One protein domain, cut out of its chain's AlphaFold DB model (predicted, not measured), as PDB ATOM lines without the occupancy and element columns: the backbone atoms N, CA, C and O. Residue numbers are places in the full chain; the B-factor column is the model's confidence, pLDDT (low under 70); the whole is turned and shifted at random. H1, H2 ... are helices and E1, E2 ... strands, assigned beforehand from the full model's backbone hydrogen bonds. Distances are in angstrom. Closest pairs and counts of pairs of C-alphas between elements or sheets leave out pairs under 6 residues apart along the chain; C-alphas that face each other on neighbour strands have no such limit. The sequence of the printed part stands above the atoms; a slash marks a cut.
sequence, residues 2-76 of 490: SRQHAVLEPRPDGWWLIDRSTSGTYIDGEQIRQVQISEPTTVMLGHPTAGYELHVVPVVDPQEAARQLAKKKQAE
ATOM      1  N   SER A   2      15.673  80.975   4.515       38.22
ATOM      2  CA  SER A   2      16.789  80.914   5.478       38.22
ATOM      3  C   SER A   2      16.309  80.331   6.810       38.22
ATOM      4  O   SER A   2      15.283  80.761   7.326       38.22
ATOM      5  N   ARG A   3      17.050  79.370   7.375       48.25
ATOM      6  CA  ARG A   3      16.734  78.738   8.674       48.25
ATOM      7  C   ARG A   3      16.820  79.715   9.856       48.25
ATOM      8  O   ARG A   3      16.311  79.413  10.927       48.25
ATOM      9  N   GLN A   4      17.475  80.862   9.667       68.88
ATOM     10  CA  GLN A   4      17.552  81.968  10.619       68.88
ATOM     11  C   GLN A   4      17.355  83.272   9.843       68.88
ATOM     12  O   GLN A   4      18.193  83.633   9.016       68.88
ATOM     13  N   HIS A   5      16.222  83.945  10.056       76.06
ATOM     14  CA  HIS A   5      15.876  85.157   9.305       76.06
ATOM     15  C   HIS A   5      16.442  86.417   9.962       76.06
ATOM     16  O   HIS A   5      17.147  87.177   9.315       76.06
ATOM     17  N   ALA A   6      16.208  86.605  11.257       82.19
ATOM     18  CA  ALA A   6      16.826  87.657  12.053       82.19
ATOM     19  C   ALA A   6      17.052  87.157  13.488       82.19
ATOM     20  O   ALA A   6      16.378  86.226  13.932       82.19
ATOM     21  N   VAL A   7      18.014  87.740  14.201       88.06
ATOM     22  CA  VAL A   7      18.353  87.389  15.591       88.06
ATOM     23  C   VAL A   7      18.315  88.644  16.454       88.06
ATOM     24  O   VAL A   7      18.877  89.664  16.063       88.06
ATOM     25  N   LEU A   8      17.679  88.556  17.626       86.25
ATOM     26  CA  LEU A   8      17.796  89.559  18.683       86.25
ATOM     27  C   LEU A   8      19.013  89.238  19.556       86.25
ATOM     28  O   LEU A   8      19.074  88.183  20.185       86.25
ATOM     29  N   GLU A   9      19.983  90.145  19.583       84.69
ATOM     30  CA  GLU A   9      21.224  90.029  20.341       84.69
ATOM     31  C   GLU A   9      21.261  91.101  21.448       84.69
ATOM     32  O   GLU A   9      21.155  92.294  21.142       84.69
ATOM     33  N   PRO A  10      21.411  90.721  22.730       78.56
ATOM     34  CA  PRO A  10      21.646  91.682  23.800       78.56
ATOM     35  C   PRO A  10      23.097  92.179  23.754       78.56
ATOM     36  O   PRO A  10      24.040  91.386  23.723       78.56
ATOM     37  N   ARG A  11      23.288  93.498  23.784       87.31
ATOM     38  CA  ARG A  11      24.590  94.178  23.842       87.31
ATOM     39  C   ARG A  11      24.625  95.164  25.020       87.31
ATOM     40  O   ARG A  11      23.566  95.497  25.553       87.31
ATOM     41  N   PRO A  12      25.807  95.656  25.448       80.88
ATOM     42  CA  PRO A  12      25.909  96.601  26.568       80.88
ATOM     43  C   PRO A  12      25.093  97.892  26.402       80.88
ATOM     44  O   PRO A  12      24.762  98.531  27.395       80.88
ATOM     45  N   ASP A  13      24.773  98.275  25.167       83.38
ATOM     46  CA  ASP A  13      23.990  99.459  24.818       83.38
ATOM     47  C   ASP A  13      22.500  99.165  24.555       83.38
ATOM     48  O   ASP A  13      21.729 100.101  24.363       83.38
ATOM     49  N   GLY A  14      22.055  97.904  24.573       79.75
ATOM     50  CA  GLY A  14      20.647  97.528  24.411       79.75
ATOM     51  C   GLY A  14      20.433  96.286  23.546       79.75
ATOM     52  O   GLY A  14      21.351  95.512  23.287       79.75
ATOM     53  N   TRP A  15      19.195  96.082  23.097       83.38
ATOM     54  CA  TRP A  15      18.832  94.959  22.228       83.38
ATOM     55  C   TRP A  15      18.987  95.328  20.756       83.38
ATOM     56  O   TRP A  15      18.499  96.369  20.317       83.38
ATOM     57  N   TRP A  16      19.627  94.455  19.986       90.00
ATOM     58  CA  TRP A  16      19.859  94.641  18.559       90.00
ATOM     59  C   TRP A  16      19.181  93.544  17.751       90.00
ATOM     60  O   TRP A  16      19.405  92.367  18.004       90.00
ATOM     61  N   LEU A  17      18.394  93.917  16.747       88.25
ATOM     62  CA  LEU A  17      17.874  92.993  15.749       88.25
ATOM     63  C   LEU A  17      18.839  92.942  14.564       88.25
ATOM     64  O   LEU A  17      19.142  93.976  13.976       88.25
ATOM     65  N   ILE A  18      19.313  91.751  14.206       92.56
ATOM     66  CA  ILE A  18      20.330  91.529  13.171       92.56
ATOM     67  C   ILE A  18      19.760  90.618  12.091       92.56
ATOM     68  O   ILE A  18      19.385  89.481  12.380       92.56
ATOM     69  N   ASP A  19      19.739  91.091  10.846       90.12
ATOM     70  CA  ASP A  19      19.305  90.317   9.683       90.12
ATOM     71  C   ASP A  19      20.317  89.202   9.366       90.12
ATOM     72  O   ASP A  19      21.517  89.435   9.200       90.12
ATOM     73  N   ARG A  20      19.826  87.968   9.275       86.69
ATOM     74  CA  ARG A  20      20.570  86.761   8.872       86.69
ATOM     75  C   ARG A  20      19.963  86.117   7.621       86.69
ATOM     76  O   ARG A  20      20.383  85.034   7.210       86.69
ATOM     77  N   SER A  21      18.968  86.765   7.022       79.12
ATOM     78  CA  SER A  21      18.198  86.216   5.920       79.12
ATOM     79  C   SER A  21      18.850  86.450   4.559       79.12
ATOM     80  O   SER A  21      19.680  87.336   4.359       79.12
ATOM     81  N   THR A  22      18.426  85.647   3.586       76.62
ATOM     82  CA  THR A  22      18.721  85.869   2.164       76.62
ATOM     83  C   THR A  22      17.687  86.767   1.486       76.62
ATOM     84  O   THR A  22      17.931  87.232   0.380       76.62
ATOM     85  N   SER A  23      16.527  86.976   2.115       78.75
ATOM     86  CA  SER A  23      15.375  87.708   1.569       78.75
ATOM     87  C   SER A  23      15.169  89.096   2.192       78.75
ATOM     88  O   SER A  23      14.273  89.819   1.781       78.75
ATOM     89  N   GLY A  24      16.020  89.498   3.135       84.94
ATOM     90  CA  GLY A  24      16.043  90.829   3.728       84.94
ATOM     91  C   GLY A  24      15.101  91.008   4.918       84.94
ATOM     92  O   GLY A  24      14.111  90.297   5.094       84.94
ATOM     93  N   THR A  25      15.427  91.993   5.743       90.00
ATOM     94  CA  THR A  25      14.618  92.483   6.862       90.00
ATOM     95  C   THR A  25      14.390  93.973   6.631       90.00
ATOM     96  O   THR A  25      15.332  94.657   6.240       90.00
ATOM     97  N   TYR A  26      13.173  94.479   6.826       89.50
ATOM     98  CA  TYR A  26      12.792  95.839   6.443       89.50
ATOM     99  C   TYR A  26      12.064  96.578   7.567       89.50
ATOM    100  O   TYR A  26      11.298  95.970   8.310       89.50
ATOM    101  N   ILE A  27      12.269  97.888   7.669       87.75
ATOM    102  CA  ILE A  27      11.529  98.798   8.556       87.75
ATOM    103  C   ILE A  27      11.089  99.986   7.708       87.75
ATOM    104  O   ILE A  27      11.899 100.528   6.963       87.75
ATOM    105  N   ASP A  28       9.803 100.341   7.758       86.44
ATOM    106  CA  ASP A  28       9.206 101.399   6.923       86.44
ATOM    107  C   ASP A  28       9.508 101.251   5.413       86.44
ATOM    108  O   ASP A  28       9.597 102.221   4.664       86.44
ATOM    109  N   GLY A  29       9.664 100.004   4.953       78.75
ATOM    110  CA  GLY A  29       9.999  99.661   3.570       78.75
ATOM    111  C   GLY A  29      11.494  99.707   3.227       78.75
ATOM    112  O   GLY A  29      11.871  99.258   2.144       78.75
ATOM    113  N   GLU A  30      12.356 100.170   4.133       88.62
ATOM    114  CA  GLU A  30      13.808 100.211   3.939       88.62
ATOM    115  C   GLU A  30      14.487  98.949   4.474       88.62
ATOM    116  O   GLU A  30      14.201  98.496   5.581       88.62
ATOM    117  N   GLN A  31      15.408  98.373   3.695       91.31
ATOM    118  CA  GLN A  31      16.124  97.164   4.102       91.31
ATOM    119  C   GLN A  31      17.179  97.484   5.164       91.31
ATOM    120  O   GLN A  31      18.074  98.301   4.946       91.31
ATOM    121  N   ILE A  32      17.137  96.761   6.278       91.62
ATOM    122  CA  ILE A  32      18.092  96.869   7.376       91.62
ATOM    123  C   ILE A  32      18.999  95.637   7.452       91.62
ATOM    124  O   ILE A  32      18.604  94.513   7.148       91.62
ATOM    125  N   ARG A  33      20.241  95.850   7.898       91.62
ATOM    126  CA  ARG A  33      21.176  94.765   8.258       91.62
ATOM    127  C   ARG A  33      21.229  94.527   9.760       91.62
ATOM    128  O   ARG A  33      21.364  93.392  10.203       91.62
ATOM    129  N   GLN A  34      21.128  95.600  10.533       93.06
ATOM    130  CA  GLN A  34      20.980  95.569  11.980       93.06
ATOM    131  C   GLN A  34      20.304  96.859  12.447       93.06
ATOM    132  O   GLN A  34      20.505  97.905  11.831       93.06
ATOM    133  N   VAL A  35      19.537  96.793  13.531       92.31
ATOM    134  CA  VAL A  35      18.895  97.952  14.163       92.31
ATOM    135  C   VAL A  35      18.853  97.757  15.675       92.31
ATOM    136  O   VAL A  35      18.640  96.644  16.154       92.31
ATOM    137  N   GLN A  36      19.062  98.828  16.434       92.25
ATOM    138  CA  GLN A  36      18.858  98.816  17.878       92.25
ATOM    139  C   GLN A  36      17.372  99.037  18.182       92.25
ATOM    140  O   GLN A  36      16.774  99.989  17.685       92.25
ATOM    141  N   ILE A  37      16.779  98.177  19.008       88.62
ATOM    142  CA  ILE A  37      15.370  98.266  19.397       88.62
ATOM    143  C   ILE A  37      15.267  99.005  20.731       88.62
ATOM    144  O   ILE A  37      15.418  98.417  21.802       88.62
ATOM    145  N   SER A  38      15.026 100.312  20.658       81.06
ATOM    146  CA  SER A  38      14.824 101.194  21.819       81.06
ATOM    147  C   SER A  38      13.379 101.691  21.961       81.06
ATOM    148  O   SER A  38      12.999 102.173  23.026       81.06
ATOM    149  N   GLU A  39      12.552 101.515  20.929       77.94
ATOM    150  CA  GLU A  39      11.115 101.800  20.925       77.94
ATOM    151  C   GLU A  39      10.325 100.649  20.270       77.94
ATOM    152  O   GLU A  39      10.921  99.821  19.572       77.94
ATOM    153  N   PRO A  40       8.997 100.552  20.485       78.31
ATOM    154  CA  PRO A  40       8.158  99.598  19.765       78.31
ATOM    155  C   PRO A  40       8.342  99.748  18.254       78.31
ATOM    156  O   PRO A  40       8.075 100.810  17.693       78.31
ATOM    157  N   THR A  41       8.820  98.689  17.611       81.06
ATOM    158  CA  THR A  41       9.253  98.711  16.213       81.06
ATOM    159  C   THR A  41       8.555  97.605  15.433       81.06
ATOM    160  O   THR A  41       8.574  96.444  15.847       81.06
ATOM    161  N   THR A  42       7.960  97.957  14.295       84.81
ATOM    162  CA  THR A  42       7.409  96.997  13.331       84.81
ATOM    163  C   THR A  42       8.473  96.647  12.298       84.81
ATOM    164  O   THR A  42       9.058  97.531  11.677       84.81
ATOM    165  N   VAL A  43       8.716  95.352  12.108       85.88
ATOM    166  CA  VAL A  43       9.751  94.830  11.216       85.88
ATOM    167  C   VAL A  43       9.138  93.855  10.222       85.88
ATOM    168  O   VAL A  43       8.445  92.927  10.610       85.88
ATOM    169  N   MET A  44       9.440  94.020   8.941       83.12
ATOM    170  CA  MET A  44       8.971  93.151   7.865       83.12
ATOM    171  C   MET A  44      10.073  92.175   7.449       83.12
ATOM    172  O   MET A  44      11.160  92.580   7.038       83.12
ATOM    173  N   LEU A  45       9.808  90.873   7.534       84.81
ATOM    174  CA  LEU A  45      10.764  89.819   7.193       84.81
ATOM    175  C   LEU A  45      10.495  89.276   5.783       84.81
ATOM    176  O   LEU A  45       9.417  88.764   5.491       84.81
ATOM    177  N   GLY A  46      11.490  89.356   4.901       79.31
ATOM    178  CA  GLY A  46      11.515  88.723   3.580       79.31
ATOM    179  C   GLY A  46      10.928  89.542   2.430       79.31
ATOM    180  O   GLY A  46      11.307  89.314   1.285       79.31
ATOM    181  N   HIS A  47      10.036  90.494   2.709       79.56
ATOM    182  CA  HIS A  47       9.547  91.465   1.726       79.56
ATOM    183  C   HIS A  47       9.097  92.755   2.438       79.56
ATOM    184  O   HIS A  47       8.432  92.651   3.470       79.56
ATOM    185  N   PRO A  48       9.392  93.963   1.912       61.53
ATOM    186  CA  PRO A  48       9.158  95.237   2.608       61.53
ATOM    187  C   PRO A  48       7.692  95.546   2.930       61.53
ATOM    188  O   PRO A  48       7.425  96.313   3.847       61.53
ATOM    189  N   THR A  49       6.748  94.972   2.182       58.28
ATOM    190  CA  THR A  49       5.301  95.242   2.324       58.28
ATOM    191  C   THR A  49       4.427  93.990   2.384       58.28
ATOM    192  O   THR A  49       3.245  94.083   2.683       58.28
ATOM    193  N   ALA A  50       4.994  92.820   2.088       60.03
ATOM    194  CA  ALA A  50       4.270  91.542   1.997       60.03
ATOM    195  C   ALA A  50       4.980  90.425   2.782       60.03
ATOM    196  O   ALA A  50       4.658  89.249   2.642       60.03
ATOM    197  N   GLY A  51       6.004  90.802   3.550       63.66
ATOM    198  CA  GLY A  51       6.768  89.904   4.398       63.66
ATOM    199  C   GLY A  51       6.042  89.615   5.705       63.66
ATOM    200  O   GLY A  51       4.974  90.157   5.977       63.66
ATOM    201  N   TYR A  52       6.642  88.768   6.532       69.56
ATOM    202  CA  TYR A  52       6.116  88.489   7.864       69.56
ATOM    203  C   TYR A  52       6.339  89.702   8.776       69.56
ATOM    204  O   TYR A  52       7.480  90.130   8.951       69.56
ATOM    205  N   GLU A  53       5.265  90.251   9.335       81.81
ATOM    206  CA  GLU A  53       5.313  91.401  10.237       81.81
ATOM    207  C   GLU A  53       5.653  90.948  11.665       81.81
ATOM    208  O   GLU A  53       4.974  90.111  12.259       81.81
ATOM    209  N   LEU A  54       6.733  91.493  12.218       79.44
ATOM    210  CA  LEU A  54       7.211  91.248  13.569       79.44
ATOM    211  C   LEU A  54       7.147  92.553  14.367       79.44
ATOM    212  O   LEU A  54       7.875  93.502  14.079       79.44
ATOM    213  N   HIS A  55       6.320  92.578  15.409       76.94
ATOM    214  CA  HIS A  55       6.271  93.689  16.358       76.94
ATOM    215  C   HIS A  55       7.230  93.427  17.518       76.94
ATOM    216  O   HIS A  55       7.001  92.538  18.338       76.94
ATOM    217  N   VAL A  56       8.305  94.209  17.602       78.50
ATOM    218  CA  VAL A  56       9.287  94.108  18.683       78.50
ATOM    219  C   VAL A  56       9.049  95.243  19.669       78.50
ATOM    220  O   VAL A  56       9.232  96.412  19.339       78.50
ATOM    221  N   VAL A  57       8.628  94.900  20.886       76.56
ATOM    222  CA  VAL A  57       8.357  95.866  21.957       76.56
ATOM    223  C   VAL A  57       9.453  95.740  23.019       76.56
ATOM    224  O   VAL A  57       9.528  94.701  23.677       76.56
ATOM    225  N   PRO A  58      10.313  96.757  23.209       66.88
ATOM    226  CA  PRO A  58      11.253  96.752  24.317       66.88
ATOM    227  C   PRO A  58      10.469  96.890  25.624       66.88
ATOM    228  O   PRO A  58       9.614  97.766  25.761       66.88
ATOM    229  N   VAL A  59      10.750  96.012  26.588       53.44
ATOM    230  CA  VAL A  59      10.155  96.090  27.925       53.44
ATOM    231  C   VAL A  59      10.815  97.253  28.664       53.44
ATOM    232  O   VAL A  59      11.839  97.096  29.323       53.44
ATOM    233  N   VAL A  60      10.239  98.439  28.506       55.25
ATOM    234  CA  VAL A  60      10.500  99.628  29.321       55.25
ATOM    235  C   VAL A  60       9.183 100.030  29.978       55.25
ATOM    236  O   VAL A  60       8.119  99.779  29.412       55.25
ATOM    237  N   ASP A  61       9.260 100.590  31.188       54.59
ATOM    238  CA  ASP A  61       8.122 100.937  32.050       54.59
ATOM    239  C   ASP A  61       6.910 101.473  31.236       54.59
ATOM    240  O   ASP A  61       7.046 102.476  30.521       54.59
ATOM    241  N   PRO A  62       5.724 100.826  31.313       51.00
ATOM    242  CA  PRO A  62       4.535 101.160  30.521       51.00
ATOM    243  C   PRO A  62       4.144 102.646  30.542       51.00
ATOM    244  O   PRO A  62       3.548 103.153  29.586       51.00
ATOM    245  N   GLN A  63       4.483 103.366  31.616       51.31
ATOM    246  CA  GLN A  63       4.170 104.789  31.738       51.31
ATOM    247  C   GLN A  63       5.008 105.675  30.810       51.31
ATOM    248  O   GLN A  63       4.544 106.733  30.372       51.31
ATOM    249  N   GLU A  64       6.229 105.263  30.478       53.59
ATOM    250  CA  GLU A  64       7.134 106.043  29.640       53.59
ATOM    251  C   GLU A  64       6.818 105.850  28.148       53.59
ATOM    252  O   GLU A  64       6.770 106.826  27.391       53.59
ATOM    253  N   ALA A  65       6.441 104.627  27.752       53.88
ATOM    254  CA  ALA A  65       5.939 104.312  26.412       53.88
ATOM    255  C   ALA A  65       4.644 105.082  26.081       53.88
ATOM    256  O   ALA A  65       4.517 105.660  24.997       53.88
ATOM    257  N   ALA A  66       3.716 105.188  27.040       55.12
ATOM    258  CA  ALA A  66       2.489 105.970  26.880       55.12
ATOM    259  C   ALA A  66       2.768 107.476  26.691       55.12
ATOM    260  O   ALA A  66       2.118 108.139  25.876       55.12
ATOM    261  N   ARG A  67       3.774 108.027  27.390       62.53
ATOM    262  CA  ARG A  67       4.188 109.437  27.245       62.53
ATOM    263  C   ARG A  67       4.840 109.721  25.890       62.53
ATOM    264  O   ARG A  67       4.586 110.778  25.309       62.53
ATOM    265  N   GLN A  68       5.646 108.797  25.370       59.47
ATOM    266  CA  GLN A  68       6.283 108.919  24.051       59.47
ATOM    267  C   GLN A  68       5.250 108.838  22.915       59.47
ATOM    268  O   GLN A  68       5.244 109.685  22.020       59.47
ATOM    269  N   LEU A  69       4.291 107.908  23.001       61.16
ATOM    270  CA  LEU A  69       3.165 107.805  22.062       61.16
ATOM    271  C   LEU A  69       2.281 109.059  22.063       61.16
ATOM    272  O   LEU A  69       1.867 109.526  21.000       61.16
ATOM    273  N   ALA A  70       2.034 109.654  23.235       65.00
ATOM    274  CA  ALA A  70       1.302 110.915  23.338       65.00
ATOM    275  C   ALA A  70       2.056 112.080  22.668       65.00
ATOM    276  O   ALA A  70       1.447 112.863  21.934       65.00
ATOM    277  N   LYS A  71       3.385 112.167  22.841       68.88
ATOM    278  CA  LYS A  71       4.225 113.168  22.158       68.88
ATOM    279  C   LYS A  71       4.246 112.977  20.638       68.88
ATOM    280  O   LYS A  71       4.131 113.963  19.908       68.88
ATOM    281  N   LYS A  72       4.338 111.734  20.150       67.75
ATOM    282  CA  LYS A  72       4.348 111.416  18.710       67.75
ATOM    283  C   LYS A  72       3.007 111.770  18.052       67.75
ATOM    284  O   LYS A  72       2.999 112.474  17.044       67.75
ATOM    285  N   LYS A  73       1.876 111.448  18.700       66.94
ATOM    286  CA  LYS A  73       0.531 111.868  18.252       66.94
ATOM    287  C   LYS A  73       0.364 113.393  18.217       66.94
ATOM    288  O   LYS A  73      -0.242 113.921  17.285       66.94
ATOM    289  N   GLN A  74       0.923 114.120  19.188       68.12
ATOM    290  CA  GLN A  74       0.900 115.590  19.187       68.12
ATOM    291  C   GLN A  74       1.757 116.193  18.057       68.12
ATOM    292  O   GLN A  74       1.330 117.152  17.410       68.12
ATOM    293  N   ALA A  75       2.924 115.613  17.761       65.69
ATOM    294  CA  ALA A  75       3.785 116.048  16.657       65.69
ATOM    295  C   ALA A  75       3.177 115.749  15.270       65.69
ATOM    296  O   ALA A  75       3.273 116.571  14.353       65.69
ATOM    297  N   GLU A  76       2.499 114.611  15.113       64.06
ATOM    298  CA  GLU A  76       1.774 114.254  13.887       64.06
ATOM    299  C   GLU A  76       0.553 115.151  13.652       64.06
ATOM    300  O   GLU A  76       0.337 115.610  12.526       64.06
TER     301      GLU A  76
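What this domain is: This is residues 2 to 76 of the 490 residues of the protein "FHA domain-containing protein" of Gordonia hirsuta DSM 44140 = NBRC 16056 (UniProt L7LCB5). Two small sheets of short strands, E1, E2 and E5 in one and E4, E3, E6 and E7 in the other, make a loosely joined body with few contacts between them, and the helix H1 is set off at one end of it, its residues 70 to 76 sticking out free. E4 turns sharply into E5 and ties one sheet to the other. The printed part has 75 residues, with seven named strands followed by one named helix, in the class mixed, helices and strands. The sheet E1, E2, E5 is antiparallel; in the order E4, E3, E6, E7 the pairs E3 and E6, and E6 and E7, are antiparallel, while E4 and E3 meet only at a point. The whole is flat and only just compact, close to loose, with a radius of gyration of the C-alphas of 13.6 A and spans of 38 by 30 by 14 A.

Where its parts are: E1, residues 6 to 11, begins at C-alpha 6 (16.826, 87.657, 12.053) and is 15.5 A long. E2, residues 14 to 19, is 16.5 A long. E3, residues 25 to 27, and E4, residues 30 to 32, are 7.2 A and 6.4 A long. E5, residues 34 to 37, measures 9.7 A. E6, residues 41 to 45, and E7, residues 52 to 56, measure 12.8 A and 12.6 A. H1, residues 62 to 76, is 21.3 A long and ends at C-alpha 76 (1.774, 114.254, 13.887).

How they stand to each other: E1 and E2 form a hairpin, with N 9 and O 16 at 2.8 A. E2, the inner strand, pairs on with E5, where N 17 and O 35 are 2.8 A apart. E4 runs on into E5 across one residue at 94 degrees. In the other sheet the C-alphas of Gln 31 and Tyr 26, which face each other in E4 and E3, are 4.3 A apart. N 26 of E3 and O 44 of E6 are 2.8 A apart. E6 and E7 form a hairpin, with N 43 and O 54 at 2.8 A. Between the sheets, the closest C-alphas of E2 and E3, Asp 19 and Thr 25, are 5.9 A apart, and those of E5 and E7, Ile 37 and Val 56, 7.4 A. H1 is on neither sheet, and every O i to N i+4 pair in it is within hydrogen-bond range.

The domain as a whole: The two C-alphas farthest apart, Arg 3 and Gln 74, are 41.5 A apart. The printed part has no cut and no long link. The mean pLDDT of the printed part is 75.5; residues 2 to 4, 48 to 52 and 58 to 76 are under 70.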